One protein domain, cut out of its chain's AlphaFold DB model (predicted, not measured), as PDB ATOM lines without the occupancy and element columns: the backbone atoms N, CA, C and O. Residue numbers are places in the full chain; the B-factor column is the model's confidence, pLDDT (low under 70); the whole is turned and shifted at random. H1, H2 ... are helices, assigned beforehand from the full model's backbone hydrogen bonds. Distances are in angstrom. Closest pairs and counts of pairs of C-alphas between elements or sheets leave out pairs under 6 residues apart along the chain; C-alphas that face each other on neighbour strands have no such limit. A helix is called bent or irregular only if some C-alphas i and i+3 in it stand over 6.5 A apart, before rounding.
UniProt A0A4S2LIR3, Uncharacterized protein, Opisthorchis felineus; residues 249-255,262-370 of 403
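What this domain is: This is residues 249 to 255 and 262 to 370 of the 403 residues of an uncharacterized protein of Opisthorchis felineus (UniProt A0A4S2LIR3). H2, H3 and H4 form an up-and-down bundle of three helices, with H1 turned off across one end of H2. On the other side of the bundle, H6 packs on H4 and its last turn meets the kinked H5. The printed part has 116 residues with six named helices, H1 to H6 in order, and no named strand; its class is all helix. It is compact, with a radius of gyration of the C-alphas of 13.6 A, and spans 42 by 35 by 22 A.

Where its parts are: After residues 249 to 255 and a cut, H1 covers residues 263 to 273, from C-alpha 263 at (167.493, 176.883, 95.522), over 15.5 A. H2 is residues 275 to 285, 15.4 A; H3 is 289 to 301, 18.4 A; H4 is 309 to 322, 20.4 A. H5, residues 327 to 342, is 23.7 A long and irregular: C-alphas 335 and 338 are 7.5 A apart, with a kink of 45 degrees near residue 336. H6, residues 352 to 364, runs 18.8 A to C-alpha 364 at (155.772, 151.780, 99.650).

How they stand to each other: H2 and H3 are a hairpin, closest at the C-alphas of Ile 280 and Ala 292, 4.8 A. H3 and H4 are another, closest at the C-alphas of Leu 293 and Ser 318, 4.8 A. H1 and H2 only just touch, with 3 pairs of C-alphas within 8 A, and only at the corner. H6 touches H4 with residues 352 to 357 alone, closest at the C-alphas of Trp 312 and Ala 354, 5.7 A. H5 touches H6 at a steep tilt of 62 degrees, opposite ways; the C-alphas of Phe 333 and Cys 361 are closest, 6.1 A. Every O i to N i+4 pair is within hydrogen-bond range in H1, H2, H3, H4 and H6, but 9 of 12 in H5.

The domain as a whole: The C-alphas of Ser 272 and Lys 370 are farthest apart, 42.8 A. Residues 256 to 261 are not printed; C-alphas 255 and 262 are 12.0 A apart. No link between helices is long. The model's pLDDT is under 70 at residue 255 and residues 365 to 370.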
ATOM      1  N   PRO A 249     144.525 170.783  91.701       90.31
ATOM      2  CA  PRO A 249     145.845 171.041  91.114       90.31
ATOM      3  C   PRO A 249     145.850 172.236  90.138       90.31
ATOM      4  O   PRO A 249     145.154 172.226  89.128       90.31
ATOM      5  N   GLU A 250     146.703 173.235  90.386       88.62
ATOM      6  CA  GLU A 250     146.939 174.373  89.481       88.62
ATOM      7  C   GLU A 250     148.359 174.316  88.893       88.62
ATOM      8  O   GLU A 250     149.248 173.724  89.515       88.62
ATOM      9  N   PRO A 251     148.616 174.901  87.709       89.81
ATOM     10  CA  PRO A 251     149.955 174.937  87.138       89.81
ATOM     11  C   PRO A 251     150.937 175.729  88.008       89.81
ATOM     12  O   PRO A 251     150.587 176.674  88.709       89.81
ATOM     13  N   ALA A 252     152.200 175.325  87.930       86.19
ATOM     14  CA  ALA A 252     153.322 175.992  88.575       86.19
ATOM     15  C   ALA A 252     153.629 177.315  87.855       86.19
ATOM     16  O   ALA A 252     153.341 177.437  86.659       86.19
ATOM     17  N   PRO A 253     154.254 178.293  88.533       84.06
ATOM     18  CA  PRO A 253     154.561 179.562  87.901       84.06
ATOM     19  C   PRO A 253     155.598 179.333  86.800       84.06
ATOM     20  O   PRO A 253     156.563 178.587  86.987       84.06
ATOM     21  N   SER A 254     155.408 179.987  85.658       76.00
ATOM     22  CA  SER A 254     156.361 179.931  84.554       76.00
ATOM     23  C   SER A 254     157.713 180.476  85.020       76.00
ATOM     24  O   SER A 254     157.823 181.644  85.396       76.00
ATOM     25  N   ALA A 255     158.740 179.629  85.015       64.69
ATOM     26  CA  ALA A 255     160.122 180.080  85.098       64.69
ATOM     27  C   ALA A 255     160.580 180.494  83.691       64.69
ATOM     28  O   ALA A 255     160.195 179.854  82.709       64.69
ATOM     29  N   SER A 262     168.778 179.203  91.431       81.62
ATOM     30  CA  SER A 262     169.326 178.765  92.712       81.62
ATOM     31  C   SER A 262     168.194 178.251  93.616       81.62
ATOM     32  O   SER A 262     167.040 178.668  93.501       81.62
ATOM     33  N   ALA A 263     168.505 177.387  94.586       79.19
ATOM     34  CA  ALA A 263     167.493 176.883  95.522       79.19
ATOM     35  C   ALA A 263     166.807 178.006  96.334       79.19
ATOM     36  O   ALA A 263     165.658 177.862  96.759       79.19
ATOM     37  N   ALA A 264     167.507 179.122  96.570       83.00
ATOM     38  CA  ALA A 264     166.944 180.289  97.242       83.00
ATOM     39  C   ALA A 264     165.979 181.055  96.324       83.00
ATOM     40  O   ALA A 264     164.894 181.439  96.768       83.00
ATOM     41  N   ASP A 265     166.341 181.211  95.051       83.88
ATOM     42  CA  ASP A 265     165.520 181.893  94.050       83.88
ATOM     43  C   ASP A 265     164.276 181.096  93.686       83.88
ATOM     44  O   ASP A 265     163.190 181.668  93.664       83.88
ATOM     45  N   GLU A 266     164.396 179.777  93.521       84.31
ATOM     46  CA  GLU A 266     163.257 178.875  93.335       84.31
ATOM     47  C   GLU A 266     162.262 179.038  94.491       84.31
ATOM     48  O   GLU A 266     161.078 179.318  94.301       84.31
ATOM     49  N   LYS A 267     162.756 178.947  95.728       83.38
ATOM     50  CA  LYS A 267     161.930 179.091  96.929       83.38
ATOM     51  C   LYS A 267     161.254 180.464  96.998       83.38
ATOM     52  O   LYS A 267     160.098 180.545  97.417       83.38
ATOM     53  N   ARG A 268     161.952 181.537  96.613       84.94
ATOM     54  CA  ARG A 268     161.412 182.906  96.566       84.94
ATOM     55  C   ARG A 268     160.353 183.054  95.469       84.94
ATOM     56  O   ARG A 268     159.289 183.614  95.735       84.94
ATOM     57  N   LEU A 269     160.600 182.510  94.281       85.31
ATOM     58  CA  LEU A 269     159.666 182.507  93.156       85.31
ATOM     59  C   LEU A 269     158.379 181.766  93.527       85.31
ATOM     60  O   LEU A 269     157.295 182.344  93.495       85.31
ATOM     61  N   LEU A 270     158.501 180.515  93.972       85.88
ATOM     62  CA  LEU A 270     157.348 179.666  94.264       85.88
ATOM     63  C   LEU A 270     156.494 180.222  95.407       85.88
ATOM     64  O   LEU A 270     155.269 180.183  95.337       85.88
ATOM     65  N   ARG A 271     157.119 180.774  96.455       83.25
ATOM     66  CA  ARG A 271     156.388 181.340  97.603       83.25
ATOM     67  C   ARG A 271     155.760 182.698  97.322       83.25
ATOM     68  O   ARG A 271     154.777 183.023  97.983       83.25
ATOM     69  N   SER A 272     156.338 183.488  96.417       79.50
ATOM     70  CA  SER A 272     155.772 184.786  96.038       79.50
ATOM     71  C   SER A 272     154.601 184.630  95.069       79.50
ATOM     72  O   SER A 272     153.621 185.357  95.194       79.50
ATOM     73  N   LYS A 273     154.674 183.660  94.148       79.62
ATOM     74  CA  LYS A 273     153.643 183.432  93.129       79.62
ATOM     75  C   LYS A 273     152.499 182.535  93.597       79.62
ATOM     76  O   LYS A 273     151.363 182.807  93.234       79.62
ATOM     77  N   HIS A 274     152.767 181.523  94.430       81.06
ATOM     78  CA  HIS A 274     151.735 180.589  94.886       81.06
ATOM     79  C   HIS A 274     151.684 180.460  96.416       81.06
ATOM     80  O   HIS A 274     152.649 180.026  97.063       81.06
ATOM     81  N   PRO A 275     150.530 180.755  97.046       85.62
ATOM     82  CA  PRO A 275     150.392 180.683  98.496       85.62
ATOM     83  C   PRO A 275     150.426 179.243  99.036       85.62
ATOM     84  O   PRO A 275     150.666 179.060 100.231       85.62
ATOM     85  N   HIS A 276     150.228 178.214  98.204       91.12
ATOM     86  CA  HIS A 276     150.157 176.811  98.639       91.12
ATOM     87  C   HIS A 276     151.454 176.311  99.281       91.12
ATOM     88  O   HIS A 276     151.413 175.705 100.351       91.12
ATOM     89  N   VAL A 277     152.615 176.659  98.716       91.69
ATOM     90  CA  VAL A 277     153.932 176.277  99.263       91.69
ATOM     91  C   VAL A 277     154.114 176.814 100.685       91.69
ATOM     92  O   VAL A 277     154.624 176.123 101.572       91.69
ATOM     93  N   SER A 278     153.680 178.052 100.937       90.56
ATOM     94  CA  SER A 278     153.733 178.622 102.287       90.56
ATOM     95  C   SER A 278     152.644 178.053 103.205       90.56
ATOM     96  O   SER A 278     152.911 177.887 104.394       90.56
ATOM     97  N   THR A 279     151.473 177.673 102.678       92.94
ATOM     98  CA  THR A 279     150.412 176.994 103.445       92.94
ATOM     99  C   THR A 279     150.899 175.640 103.956       92.94
ATOM    100  O   THR A 279     150.833 175.401 105.156       92.94
ATOM    101  N   ILE A 280     151.477 174.800 103.090       95.12
ATOM    102  CA  ILE A 280     152.005 173.478 103.464       95.12
ATOM    103  C   ILE A 280     153.081 173.611 104.551       95.12
ATOM    104  O   ILE A 280     153.059 172.893 105.548       95.12
ATOM    105  N   ASN A 281     154.003 174.569 104.402       93.00
ATOM    106  CA  ASN A 281     155.023 174.828 105.423       93.00
ATOM    107  C   ASN A 281     154.419 175.223 106.779       93.00
ATOM    108  O   ASN A 281     154.929 174.788 107.811       93.00
ATOM    109  N   LEU A 282     153.365 176.044 106.788       91.88
ATOM    110  CA  LEU A 282     152.666 176.415 108.020       91.88
ATOM    111  C   LEU A 282     151.924 175.223 108.625       91.88
ATOM    112  O   LEU A 282     152.040 175.016 109.828       91.88
ATOM    113  N   CYS A 283     151.246 174.404 107.819       94.62
ATOM    114  CA  CYS A 283     150.612 173.173 108.297       94.62
ATOM    115  C   CYS A 283     151.624 172.273 109.017       94.62
ATOM    116  O   CYS A 283     151.391 171.889 110.160       94.62
ATOM    117  N   LEU A 284     152.798 172.045 108.415       93.69
ATOM    118  CA  LEU A 284     153.883 171.279 109.044       93.69
ATOM    119  C   LEU A 284     154.394 171.923 110.341       93.69
ATOM    120  O   LEU A 284     154.698 171.214 111.294       93.69
ATOM    121  N   LYS A 285     154.502 173.257 110.390       92.44
ATOM    122  CA  LYS A 285     154.952 173.983 111.591       92.44
ATOM    123  C   LYS A 285     153.947 173.872 112.745       92.44
ATOM    124  O   LYS A 285     154.360 173.849 113.897       92.44
ATOM    125  N   HIS A 286     152.654 173.817 112.434       90.44
ATOM    126  CA  HIS A 286     151.563 173.788 113.411       90.44
ATOM    127  C   HIS A 286     151.009 172.376 113.677       90.44
ATOM    128  O   HIS A 286     149.951 172.250 114.283       90.44
ATOM    129  N   GLY A 287     151.699 171.319 113.232       91.06
ATOM    130  CA  GLY A 287     151.302 169.929 113.493       91.06
ATOM    131  C   GLY A 287     150.114 169.418 112.665       91.06
ATOM    132  O   GLY A 287     149.621 168.325 112.922       91.06
ATOM    133  N   LEU A 288     149.668 170.159 111.646       93.69
ATOM    134  CA  LEU A 288     148.625 169.734 110.701       93.69
ATOM    135  C   LEU A 288     149.234 168.870 109.583       93.69
ATOM    136  O   LEU A 288     149.218 169.228 108.401       93.69
ATOM    137  N   SER A 289     149.851 167.752 109.966       95.00
ATOM    138  CA  SER A 289     150.661 166.914 109.069       95.00
ATOM    139  C   SER A 289     149.845 166.257 107.953       95.00
ATOM    140  O   SER A 289     150.340 166.137 106.834       95.00
ATOM    141  N   THR A 290     148.594 165.876 108.224       95.75
ATOM    142  CA  THR A 290     147.680 165.274 107.239       95.75
ATOM    143  C   THR A 290     147.244 166.283 106.178       95.75
ATOM    144  O   THR A 290     147.376 166.005 104.989       95.75
ATOM    145  N   ASP A 291     146.845 167.496 106.585       96.19
ATOM    146  CA  ASP A 291     146.556 168.598 105.656       96.19
ATOM    147  C   ASP A 291     147.787 168.924 104.794       96.19
ATOM    148  O   ASP A 291     147.687 169.119 103.583       96.19
ATOM    149  N   ALA A 292     148.980 168.969 105.401       97.19
ATOM    150  CA  ALA A 292     150.223 169.199 104.669       97.19
ATOM    151  C   ALA A 292     150.507 168.097 103.638       97.19
ATOM    152  O   ALA A 292     150.979 168.400 102.539       97.19
ATOM    153  N   LEU A 293     150.239 166.833 103.983       97.44
ATOM    154  CA  LEU A 293     150.417 165.679 103.105       97.44
ATOM    155  C   LEU A 293     149.490 165.758 101.895       97.44
ATOM    156  O   LEU A 293     149.976 165.712 100.765       97.44
ATOM    157  N   GLU A 294     148.193 165.937 102.134       97.00
ATOM    158  CA  GLU A 294     147.176 166.043 101.088       97.00
ATOM    159  C   GLU A 294     147.506 167.170 100.105       97.00
ATOM    160  O   GLU A 294     147.595 166.942  98.898       97.00
ATOM    161  N   LEU A 295     147.799 168.368 100.622       97.00
ATOM    162  CA  LEU A 295     148.153 169.518  99.790       97.00
ATOM    163  C   LEU A 295     149.475 169.318  99.032       97.00
ATOM    164  O   LEU A 295     149.611 169.814  97.918       97.00
ATOM    165  N   SER A 296     150.452 168.602  99.605       96.75
ATOM    166  CA  SER A 296     151.718 168.303  98.912       96.75
ATOM    167  C   SER A 296     151.505 167.373  97.720       96.75
ATOM    168  O   SER A 296     152.133 167.565  96.680       96.75
ATOM    169  N   PHE A 297     150.628 166.376  97.864       96.38
ATOM    170  CA  PHE A 297     150.248 165.500  96.761       96.38
ATOM    171  C   PHE A 297     149.441 166.252  95.701       96.38
ATOM    172  O   PHE A 297     149.817 166.193  94.537       96.38
ATOM    173  N   ALA A 298     148.420 167.018  96.098       95.25
ATOM    174  CA  ALA A 298     147.597 167.805  95.174       95.25
ATOM    175  C   ALA A 298     148.422 168.835  94.378       95.25
ATOM    176  O   ALA A 298     148.179 169.051  93.196       95.25
ATOM    177  N   LEU A 299     149.446 169.432  94.998       94.19
ATOM    178  CA  LEU A 299     150.401 170.302  94.306       94.19
ATOM    179  C   LEU A 299     151.175 169.547  93.222       94.19
ATOM    180  O   LEU A 299     151.307 170.026  92.101       94.19
ATOM    181  N   LEU A 300     151.672 168.357  93.549       94.62
ATOM    182  CA  LEU A 300     152.425 167.526  92.616       94.62
ATOM    183  C   LEU A 300     151.542 166.806  91.597       94.62
ATOM    184  O   LEU A 300     152.090 166.253  90.655       94.62
ATOM    185  N   ASP A 301     150.217 166.822  91.715       92.94
ATOM    186  CA  ASP A 301     149.344 166.224  90.701       92.94
ATOM    187  C   ASP A 301     149.390 166.981  89.372       92.94
ATOM    188  O   ASP A 301     149.223 166.363  88.320       92.94
ATOM    189  N   HIS A 302     149.726 168.277  89.385       91.19
ATOM    190  CA  HIS A 302     150.028 168.998  88.153       91.19
ATOM    191  C   HIS A 302     151.515 168.816  87.755       91.19
ATOM    192  O   HIS A 302     152.411 169.225  88.504       91.19
ATOM    193  N   PRO A 303     151.829 168.265  86.562       89.38
ATOM    194  CA  PRO A 303     153.197 167.895  86.169       89.38
ATOM    195  C   PRO A 303     154.213 169.040  86.164       89.38
ATOM    196  O   PRO A 303     155.397 168.820  86.405       89.38
ATOM    197  N   SER A 304     153.768 170.277  85.938       89.50
ATOM    198  CA  SER A 304     154.645 171.456  85.945       89.50
ATOM    199  C   SER A 304     155.365 171.681  87.279       89.50
ATOM    200  O   SER A 304     156.375 172.371  87.303       89.50
ATOM    201  N   TRP A 305     154.866 171.145  88.400       91.06
ATOM    202  CA  TRP A 305     155.543 171.270  89.697       91.06
ATOM    203  C   TRP A 305     156.715 170.304  89.856       91.06
ATOM    204  O   TRP A 305     157.588 170.528  90.694       91.06
ATOM    205  N   ALA A 306     156.760 169.242  89.047       90.81
ATOM    206  CA  ALA A 306     157.747 168.176  89.156       90.81
ATOM    207  C   ALA A 306     159.185 168.640  88.874       90.81
ATOM    208  O   ALA A 306     160.129 168.002  89.341       90.81
ATOM    209  N   VAL A 307     159.351 169.743  88.140       88.00
ATOM    210  CA  VAL A 307     160.662 170.297  87.760       88.00
ATOM    211  C   VAL A 307     161.355 171.058  88.896       88.00
ATOM    212  O   VAL A 307     162.552 171.309  88.818       88.00
ATOM    213  N   PHE A 308     160.635 171.397  89.969       89.12
ATOM    214  CA  PHE A 308     161.156 172.170  91.100       89.12
ATOM    215  C   PHE A 308     161.514 171.274  92.286       89.12
ATOM    216  O   PHE A 308     160.848 170.271  92.532       89.12
ATOM    217  N   ASN A 309     162.524 171.632  93.081       89.88
ATOM    218  CA  ASN A 309     162.927 170.853  94.259       89.88
ATOM    219  C   ASN A 309     161.998 171.038  95.474       89.88
ATOM    220  O   ASN A 309     161.777 170.085  96.231       89.88
ATOM    221  N   GLU A 310     161.479 172.246  95.706       91.00
ATOM    222  CA  GLU A 310     160.703 172.578  96.911       91.00
ATOM    223  C   GLU A 310     159.418 171.728  97.062       91.00
ATOM    224  O   GLU A 310     159.202 171.227  98.170       91.00
ATOM    225  N   PRO A 311     158.600 171.459  96.019       93.50
ATOM    226  CA  PRO A 311     157.427 170.582  96.141       93.50
ATOM    227  C   PRO A 311     157.777 169.171  96.638       93.50
ATOM    228  O   PRO A 311     157.166 168.667  97.584       93.50
ATOM    229  N   TRP A 312     158.834 168.558  96.092       94.94
ATOM    230  CA  TRP A 312     159.307 167.236  96.529       94.94
ATOM    231  C   TRP A 312     159.857 167.252  97.955       94.94
ATOM    232  O   TRP A 312     159.670 166.299  98.719       94.94
ATOM    233  N   LYS A 313     160.530 168.340  98.345       94.25
ATOM    234  CA  LYS A 313     160.993 168.541  99.723       94.25
ATOM    235  C   LYS A 313     159.821 168.586 100.698       94.25
ATOM    236  O   LYS A 313     159.910 167.981 101.769       94.25
ATOM    237  N   LEU A 314     158.757 169.308 100.347       95.19
ATOM    238  CA  LEU A 314     157.550 169.414 101.162       95.19
ATOM    239  C   LEU A 314     156.852 168.069 101.285       95.19
ATOM    240  O   LEU A 314     156.636 167.634 102.413       95.19
ATOM    241  N   LEU A 315     156.645 167.357 100.174       97.06
ATOM    242  CA  LEU A 315     156.085 166.008 100.200       97.06
ATOM    243  C   LEU A 315     156.881 165.084 101.127       97.06
ATOM    244  O   LEU A 315     156.303 164.417 101.981       97.06
ATOM    245  N   ARG A 316     158.217 165.081 101.024       95.94
ATOM    246  CA  ARG A 316     159.063 164.245 101.888       95.94
ATOM    247  C   ARG A 316     158.875 164.574 103.369       95.94
ATOM    248  O   ARG A 316     158.811 163.657 104.183       95.94
ATOM    249  N   ARG A 317     158.807 165.863 103.721       96.38
ATOM    250  CA  ARG A 317     158.578 166.304 105.106       96.38
ATOM    251  C   ARG A 317     157.189 165.907 105.595       96.38
ATOM    252  O   ARG A 317     157.082 165.423 106.713       96.38
ATOM    253  N   SER A 318     156.161 166.054 104.763       97.19
ATOM    254  CA  SER A 318     154.793 165.651 105.094       97.19
ATOM    255  C   SER A 318     154.682 164.142 105.310       97.19
ATOM    256  O   SER A 318     154.150 163.711 106.327       97.19
ATOM    257  N   VAL A 319     155.287 163.329 104.438       96.56
ATOM    258  CA  VAL A 319     155.337 161.865 104.604       96.56
ATOM    259  C   VAL A 319     156.090 161.464 105.875       96.56
ATOM    260  O   VAL A 319     155.683 160.535 106.564       96.56
ATOM    261  N   GLN A 320     157.186 162.150 106.210       95.50
ATOM    262  CA  GLN A 320     157.910 161.903 107.463       95.50
ATOM    263  C   GLN A 320     157.076 162.267 108.696       95.50
ATOM    264  O   GLN A 320     157.140 161.546 109.683       95.50
ATOM    265  N   ALA A 321     156.311 163.359 108.632       95.19
ATOM    266  CA  ALA A 321     155.496 163.840 109.742       95.19
ATOM    267  C   ALA A 321     154.238 162.988 109.987       95.19
ATOM    268  O   ALA A 321     153.817 162.867 111.131       95.19
ATOM    269  N   VAL A 322     153.647 162.402 108.939       95.75
ATOM    270  CA  VAL A 322     152.501 161.476 109.060       95.75
ATOM    271  C   VAL A 322     152.961 160.036 109.324       95.75
ATOM    272  O   VAL A 322     152.332 159.306 110.080       95.75
ATOM    273  N   GLY A 323     154.087 159.629 108.737       94.44
ATOM    274  CA  GLY A 323     154.629 158.275 108.826       94.44
ATOM    275  C   GLY A 323     154.519 157.532 107.495       94.44
ATOM    276  O   GLY A 323     153.465 157.477 106.869       94.44
ATOM    277  N   LYS A 324     155.625 156.921 107.054       92.12
ATOM    278  CA  LYS A 324     155.743 156.296 105.720       92.12
ATOM    279  C   LYS A 324     154.776 155.133 105.475       92.12
ATOM    280  O   LYS A 324     154.420 154.895 104.331       92.12
ATOM    281  N   GLN A 325     154.414 154.414 106.535       91.31
ATOM    282  CA  GLN A 325     153.536 153.239 106.492       91.31
ATOM    283  C   GLN A 325     152.096 153.569 106.908       91.31
ATOM    284  O   GLN A 325     151.290 152.667 107.103       91.31
ATOM    285  N   SER A 326     151.781 154.854 107.092       93.56
ATOM    286  CA  SER A 326     150.409 155.275 107.371       93.56
ATOM    287  C   SER A 326     149.503 154.952 106.173       93.56
ATOM    288  O   SER A 326     149.956 155.053 105.022       93.56
ATOM    289  N   PRO A 327     148.237 154.567 106.409       92.88
ATOM    290  CA  PRO A 327     147.310 154.228 105.333       92.88
ATOM    291  C   PRO A 327     147.123 155.392 104.353       92.88
ATOM    292  O   PRO A 327     147.071 155.166 103.144       92.88
ATOM    293  N   GLU A 328     147.129 156.635 104.839       93.38
ATOM    294  CA  GLU A 328     147.004 157.843 104.023       93.38
ATOM    295  C   GLU A 328     148.166 157.980 103.030       93.38
ATOM    296  O   GLU A 328     147.955 158.282 101.853       93.38
ATOM    297  N   VAL A 329     149.402 157.728 103.479       94.12
ATOM    298  CA  VAL A 329     150.590 157.783 102.617       94.12
ATOM    299  C   VAL A 329     150.572 156.648 101.596       94.12
ATOM    300  O   VAL A 329     150.789 156.895 100.407       94.12
ATOM    301  N   VAL A 330     150.299 155.416 102.038       92.75
ATOM    302  CA  VAL A 330     150.277 154.229 101.167       92.75
ATOM    303  C   VAL A 330     149.226 154.391 100.068       92.75
ATOM    304  O   VAL A 330     149.529 154.198  98.886       92.75
ATOM    305  N   GLN A 331     148.013 154.806 100.431       92.56
ATOM    306  CA  GLN A 331     146.925 155.031  99.483       92.56
ATOM    307  C   GLN A 331     147.265 156.155  98.495       92.56
ATOM    308  O   GLN A 331     147.118 155.973  97.283       92.56
ATOM    309  N   ALA A 332     147.773 157.294  98.980       92.44
ATOM    310  CA  ALA A 332     148.086 158.438  98.127       92.44
ATOM    311  C   ALA A 332     149.180 158.135  97.089       92.44
ATOM    312  O   ALA A 332     149.048 158.567  95.938       92.44
ATOM    313  N   PHE A 333     150.215 157.372  97.463       92.88
ATOM    314  CA  PHE A 333     151.228 156.886  96.520       92.88
ATOM    315  C   PHE A 333     150.660 155.856  95.545       92.88
ATOM    316  O   PHE A 333     150.947 155.934  94.352       92.88
ATOM    317  N   SER A 334     149.832 154.922  96.022       89.06
ATOM    318  CA  SER A 334     149.255 153.862  95.186       89.06
ATOM    319  C   SER A 334     148.401 154.429  94.048       89.06
ATOM    320  O   SER A 334     148.581 154.027  92.899       89.06
ATOM    321  N   ILE A 335     147.552 155.422  94.338       89.88
ATOM    322  CA  ILE A 335     146.703 156.100  93.338       89.88
ATOM    323  C   ILE A 335     147.551 156.779  92.250       89.88
ATOM    324  O   ILE A 335     147.217 156.734  91.068       89.88
ATOM    325  N   ARG A 336     148.671 157.398  92.635       91.12
ATOM    326  CA  ARG A 336     149.506 158.230  91.747       91.12
ATOM    327  C   ARG A 336     150.623 157.468  91.055       91.12
ATOM    328  O   ARG A 336     151.287 158.002  90.172       91.12
ATOM    329  N   LYS A 337     150.852 156.213  91.438       86.69
ATOM    330  CA  LYS A 337     152.007 155.436  90.993       86.69
ATOM    331  C   LYS A 337     152.112 155.341  89.472       86.69
ATOM    332  O   LYS A 337     153.198 155.540  88.931       86.69
ATOM    333  N   ARG A 338     151.000 155.033  88.794       86.69
ATOM    334  CA  ARG A 338     150.960 154.882  87.330       86.69
ATOM    335  C   ARG A 338     151.165 156.218  86.618       86.69
ATOM    336  O   ARG A 338     151.999 156.304  85.727       86.69
ATOM    337  N   SER A 339     150.438 157.259  87.020       88.56
ATOM    338  CA  SER A 339     150.537 158.571  86.371       88.56
ATOM    339  C   SER A 339     151.914 159.201  86.587       88.56
ATOM    340  O   SER A 339     152.535 159.666  85.635       88.56
ATOM    341  N   TRP A 340     152.458 159.141  87.805       92.25
ATOM    342  CA  TRP A 340     153.778 159.699  88.101       92.25
ATOM    343  C   TRP A 340     154.911 158.935  87.413       92.25
ATOM    344  O   TRP A 340     155.890 159.554  87.004       92.25
ATOM    345  N   SER A 341     154.805 157.611  87.243       88.56
ATOM    346  CA  SER A 341     155.823 156.844  86.514       88.56
ATOM    347  C   SER A 341     155.835 157.142  85.016       88.56
ATOM    348  O   SER A 341     156.899 157.072  84.401       88.56
ATOM    349  N   GLN A 342     154.685 157.495  84.438       87.00
ATOM    350  CA  GLN A 342     154.551 157.826  83.020       87.00
ATOM    351  C   GLN A 342     154.840 159.298  82.715       87.00
ATOM    352  O   GLN A 342     155.348 159.589  81.637       87.00
ATOM    353  N   ILE A 343     154.550 160.208  83.648       87.75
ATOM    354  CA  ILE A 343     154.638 161.654  83.426       87.75
ATOM    355  C   ILE A 343     155.831 162.237  84.191       87.75
ATOM    356  O   ILE A 343     156.831 162.629  83.592       87.75
ATOM    357  N   HIS A 344     155.765 162.257  85.523       89.12
ATOM    358  CA  HIS A 344     156.741 162.947  86.373       89.12
ATOM    359  C   HIS A 344     158.132 162.334  86.278       89.12
ATOM    360  O   HIS A 344     159.114 163.038  86.068       89.12
ATOM    361  N   PHE A 345     158.239 161.015  86.424       89.19
ATOM    362  CA  PHE A 345     159.527 160.325  86.500       89.19
ATOM    363  C   PHE A 345     160.188 160.075  85.141       89.19
ATOM    364  O   PHE A 345     161.325 159.598  85.123       89.19
ATOM    365  N   LYS A 346     159.515 160.413  84.031       87.44
ATOM    366  CA  LYS A 346     160.093 160.417  82.677       87.44
ATOM    367  C   LYS A 346     160.677 161.777  82.272       87.44
ATOM    368  O   LYS A 346     161.224 161.889  81.180       87.44
ATOM    369  N   LEU A 347     160.588 162.804  83.124       84.31
ATOM    370  CA  LEU A 347     161.141 164.123  82.810       84.31
ATOM    371  C   LEU A 347     162.676 164.066  82.643       84.31
ATOM    372  O   LEU A 347     163.355 163.499  83.504       84.31
ATOM    373  N   PRO A 348     163.239 164.693  81.588       77.50
ATOM    374  CA  PRO A 348     164.662 164.578  81.238       77.50
ATOM    375  C   PRO A 348     165.603 165.147  82.309       77.50
ATOM    376  O   PRO A 348     166.714 164.655  82.491       77.50
ATOM    377  N   HIS A 349     165.146 166.144  83.069       80.44
ATOM    378  CA  HIS A 349     165.900 166.771  84.157       80.44
ATOM    379  C   HIS A 349     165.150 166.654  85.484       80.44
ATOM    380  O   HIS A 349     164.777 167.644  86.110       80.44
ATOM    381  N   LEU A 350     164.898 165.415  85.906       84.25
ATOM    382  CA  LEU A 350     164.203 165.132  87.157       84.25
ATOM    383  C   LEU A 350     165.055 165.552  88.380       84.25
ATOM    384  O   LEU A 350     166.161 165.024  88.550       84.25
ATOM    385  N   PRO A 351     164.554 166.426  89.279       88.50
ATOM    386  CA  PRO A 351     165.319 166.881  90.436       88.50
ATOM    387  C   PRO A 351     165.760 165.744  91.369       88.50
ATOM    388  O   PRO A 351     165.055 164.748  91.552       88.50
ATOM    389  N   VAL A 352     166.896 165.914  92.057       88.12
ATOM    390  CA  VAL A 352     167.455 164.901  92.982       88.12
ATOM    391  C   VAL A 352     166.445 164.492  94.060       88.12
ATOM    392  O   VAL A 352     166.365 163.325  94.450       88.12
ATOM    393  N   LEU A 353     165.644 165.439  94.558       89.38
ATOM    394  CA  LEU A 353     164.609 165.137  95.546       89.38
ATOM    395  C   LEU A 353     163.469 164.296  94.968       89.38
ATOM    396  O   LEU A 353     162.980 163.404  95.660       89.38
ATOM    397  N   ALA A 354     163.106 164.512  93.706       89.31
ATOM    398  CA  ALA A 354     162.110 163.710  93.011       89.31
ATOM    399  C   ALA A 354     162.599 162.269  92.804       89.31
ATOM    400  O   ALA A 354     161.856 161.325  93.061       89.31
ATOM    401  N   GLN A 355     163.881 162.073  92.471       89.50
ATOM    402  CA  GLN A 355     164.488 160.736  92.387       89.50
ATOM    403  C   GLN A 355     164.435 159.986  93.729       89.50
ATOM    404  O   GLN A 355     164.182 158.781  93.771       89.50
ATOM    405  N   ARG A 356     164.638 160.684  94.855       89.88
ATOM    406  CA  ARG A 356     164.498 160.082  96.194       89.88
ATOM    407  C   ARG A 356     163.050 159.692  96.495       89.88
ATOM    408  O   ARG A 356     162.827 158.651  97.108       89.88
ATOM    409  N   VAL A 357     162.084 160.507  96.073       90.38
ATOM    410  CA  VAL A 357     160.653 160.198  96.217       90.38
ATOM    411  C   VAL A 357     160.241 159.038  95.311       90.38
ATOM    412  O   VAL A 357     159.456 158.204  95.746       90.38
ATOM    413  N   ARG A 358     160.813 158.907  94.110       90.19
ATOM    414  CA  ARG A 358     160.596 157.741  93.244       90.19
ATOM    415  C   ARG A 358     160.958 156.436  93.955       90.19
ATOM    416  O   ARG A 358     160.113 155.555  94.055       90.19
ATOM    417  N   LYS A 359     162.161 156.361  94.539       89.38
ATOM    418  CA  LYS A 359     162.594 155.194  95.335       89.38
ATOM    419  C   LYS A 359     161.653 154.912  96.509       89.38
ATOM    420  O   LYS A 359     161.389 153.762  96.836       89.38
ATOM    421  N   LEU A 360     161.142 155.967  97.148       87.44
ATOM    422  CA  LEU A 360     160.166 155.844  98.232       87.44
ATOM    423  C   LEU A 360     158.827 155.276  97.732       87.44
ATOM    424  O   LEU A 360     158.278 154.391  98.375       87.44
ATOM    425  N   CYS A 361     158.325 155.755  96.593       86.88
ATOM    426  CA  CYS A 361     157.093 155.270  95.966       86.88
ATOM    427  C   CYS A 361     157.201 153.783  95.591       86.88
ATOM    428  O   CYS A 361     156.305 153.001  95.899       86.88
ATOM    429  N   GLU A 362     158.332 153.379  95.003       86.69
ATOM    430  CA  GLU A 362     158.629 151.982  94.653       86.69
ATOM    431  C   GLU A 362     158.672 151.069  95.892       86.69
ATOM    432  O   GLU A 362     158.186 149.941  95.835       86.69
ATOM    433  N   ALA A 363     159.196 151.564  97.020       85.88
ATOM    434  CA  ALA A 363     159.264 150.814  98.275       85.88
ATOM    435  C   ALA A 363     157.913 150.700  99.008       85.88
ATOM    436  O   ALA A 363     157.666 149.696  99.668       85.88
ATOM    437  N   ILE A 364     157.060 151.729  98.934       82.06
ATOM    438  CA  ILE A 364     155.772 151.780  99.650       82.06
ATOM    439  C   ILE A 364     154.683 150.993  98.913       82.06
ATOM    440  O   ILE A 364     153.856 150.347  99.545       82.06
ATOM    441  N   ALA A 365     154.684 151.034  97.583       69.19
ATOM    442  CA  ALA A 365     153.710 150.332  96.761       69.19
ATOM    443  C   ALA A 365     154.456 149.485  95.721       69.19
ATOM    444  O   ALA A 365     154.675 149.969  94.612       69.19
ATOM    445  N   PRO A 366     154.879 148.246  96.020       60.84
ATOM    446  CA  PRO A 366     155.506 147.361  95.034       60.84
ATOM    447  C   PRO A 366     154.484 146.907  93.966       60.84
ATOM    448  O   PRO A 366     153.368 146.551  94.299       60.84
ATOM    449  N   ASN A 367     154.865 147.030  92.682       58.59
ATOM    450  CA  ASN A 367     154.163 146.762  91.393       58.59
ATOM    451  C   ASN A 367     152.617 146.896  91.259       58.59
ATOM    452  O   ASN A 367     151.875 146.235  91.973       58.59
ATOM    453  N   PRO A 368     152.091 147.677  90.280       50.44
ATOM    454  CA  PRO A 368     150.730 147.425  89.801       50.44
ATOM    455  C   PRO A 368     150.688 146.079  89.039       50.44
ATOM    456  O   PRO A 368     151.725 145.650  88.516       50.44
ATOM    457  N   PRO A 369     149.528 145.409  88.935       42.34
ATOM    458  CA  PRO A 369     149.354 144.316  87.980       42.34
ATOM    459  C   PRO A 369     149.674 144.793  86.546       42.34
ATOM    460  O   PRO A 369     149.579 145.985  86.265       42.34
ATOM    461  N   LYS A 370     150.118 143.845  85.704       43.88
ATOM    462  CA  LYS A 370     150.682 143.965  84.336       43.88
ATOM    463  C   LYS A 370     150.349 145.254  83.548       43.88
ATOM    464  O   LYS A 370     149.197 145.680  83.544       43.88
TER     465      LYS A 370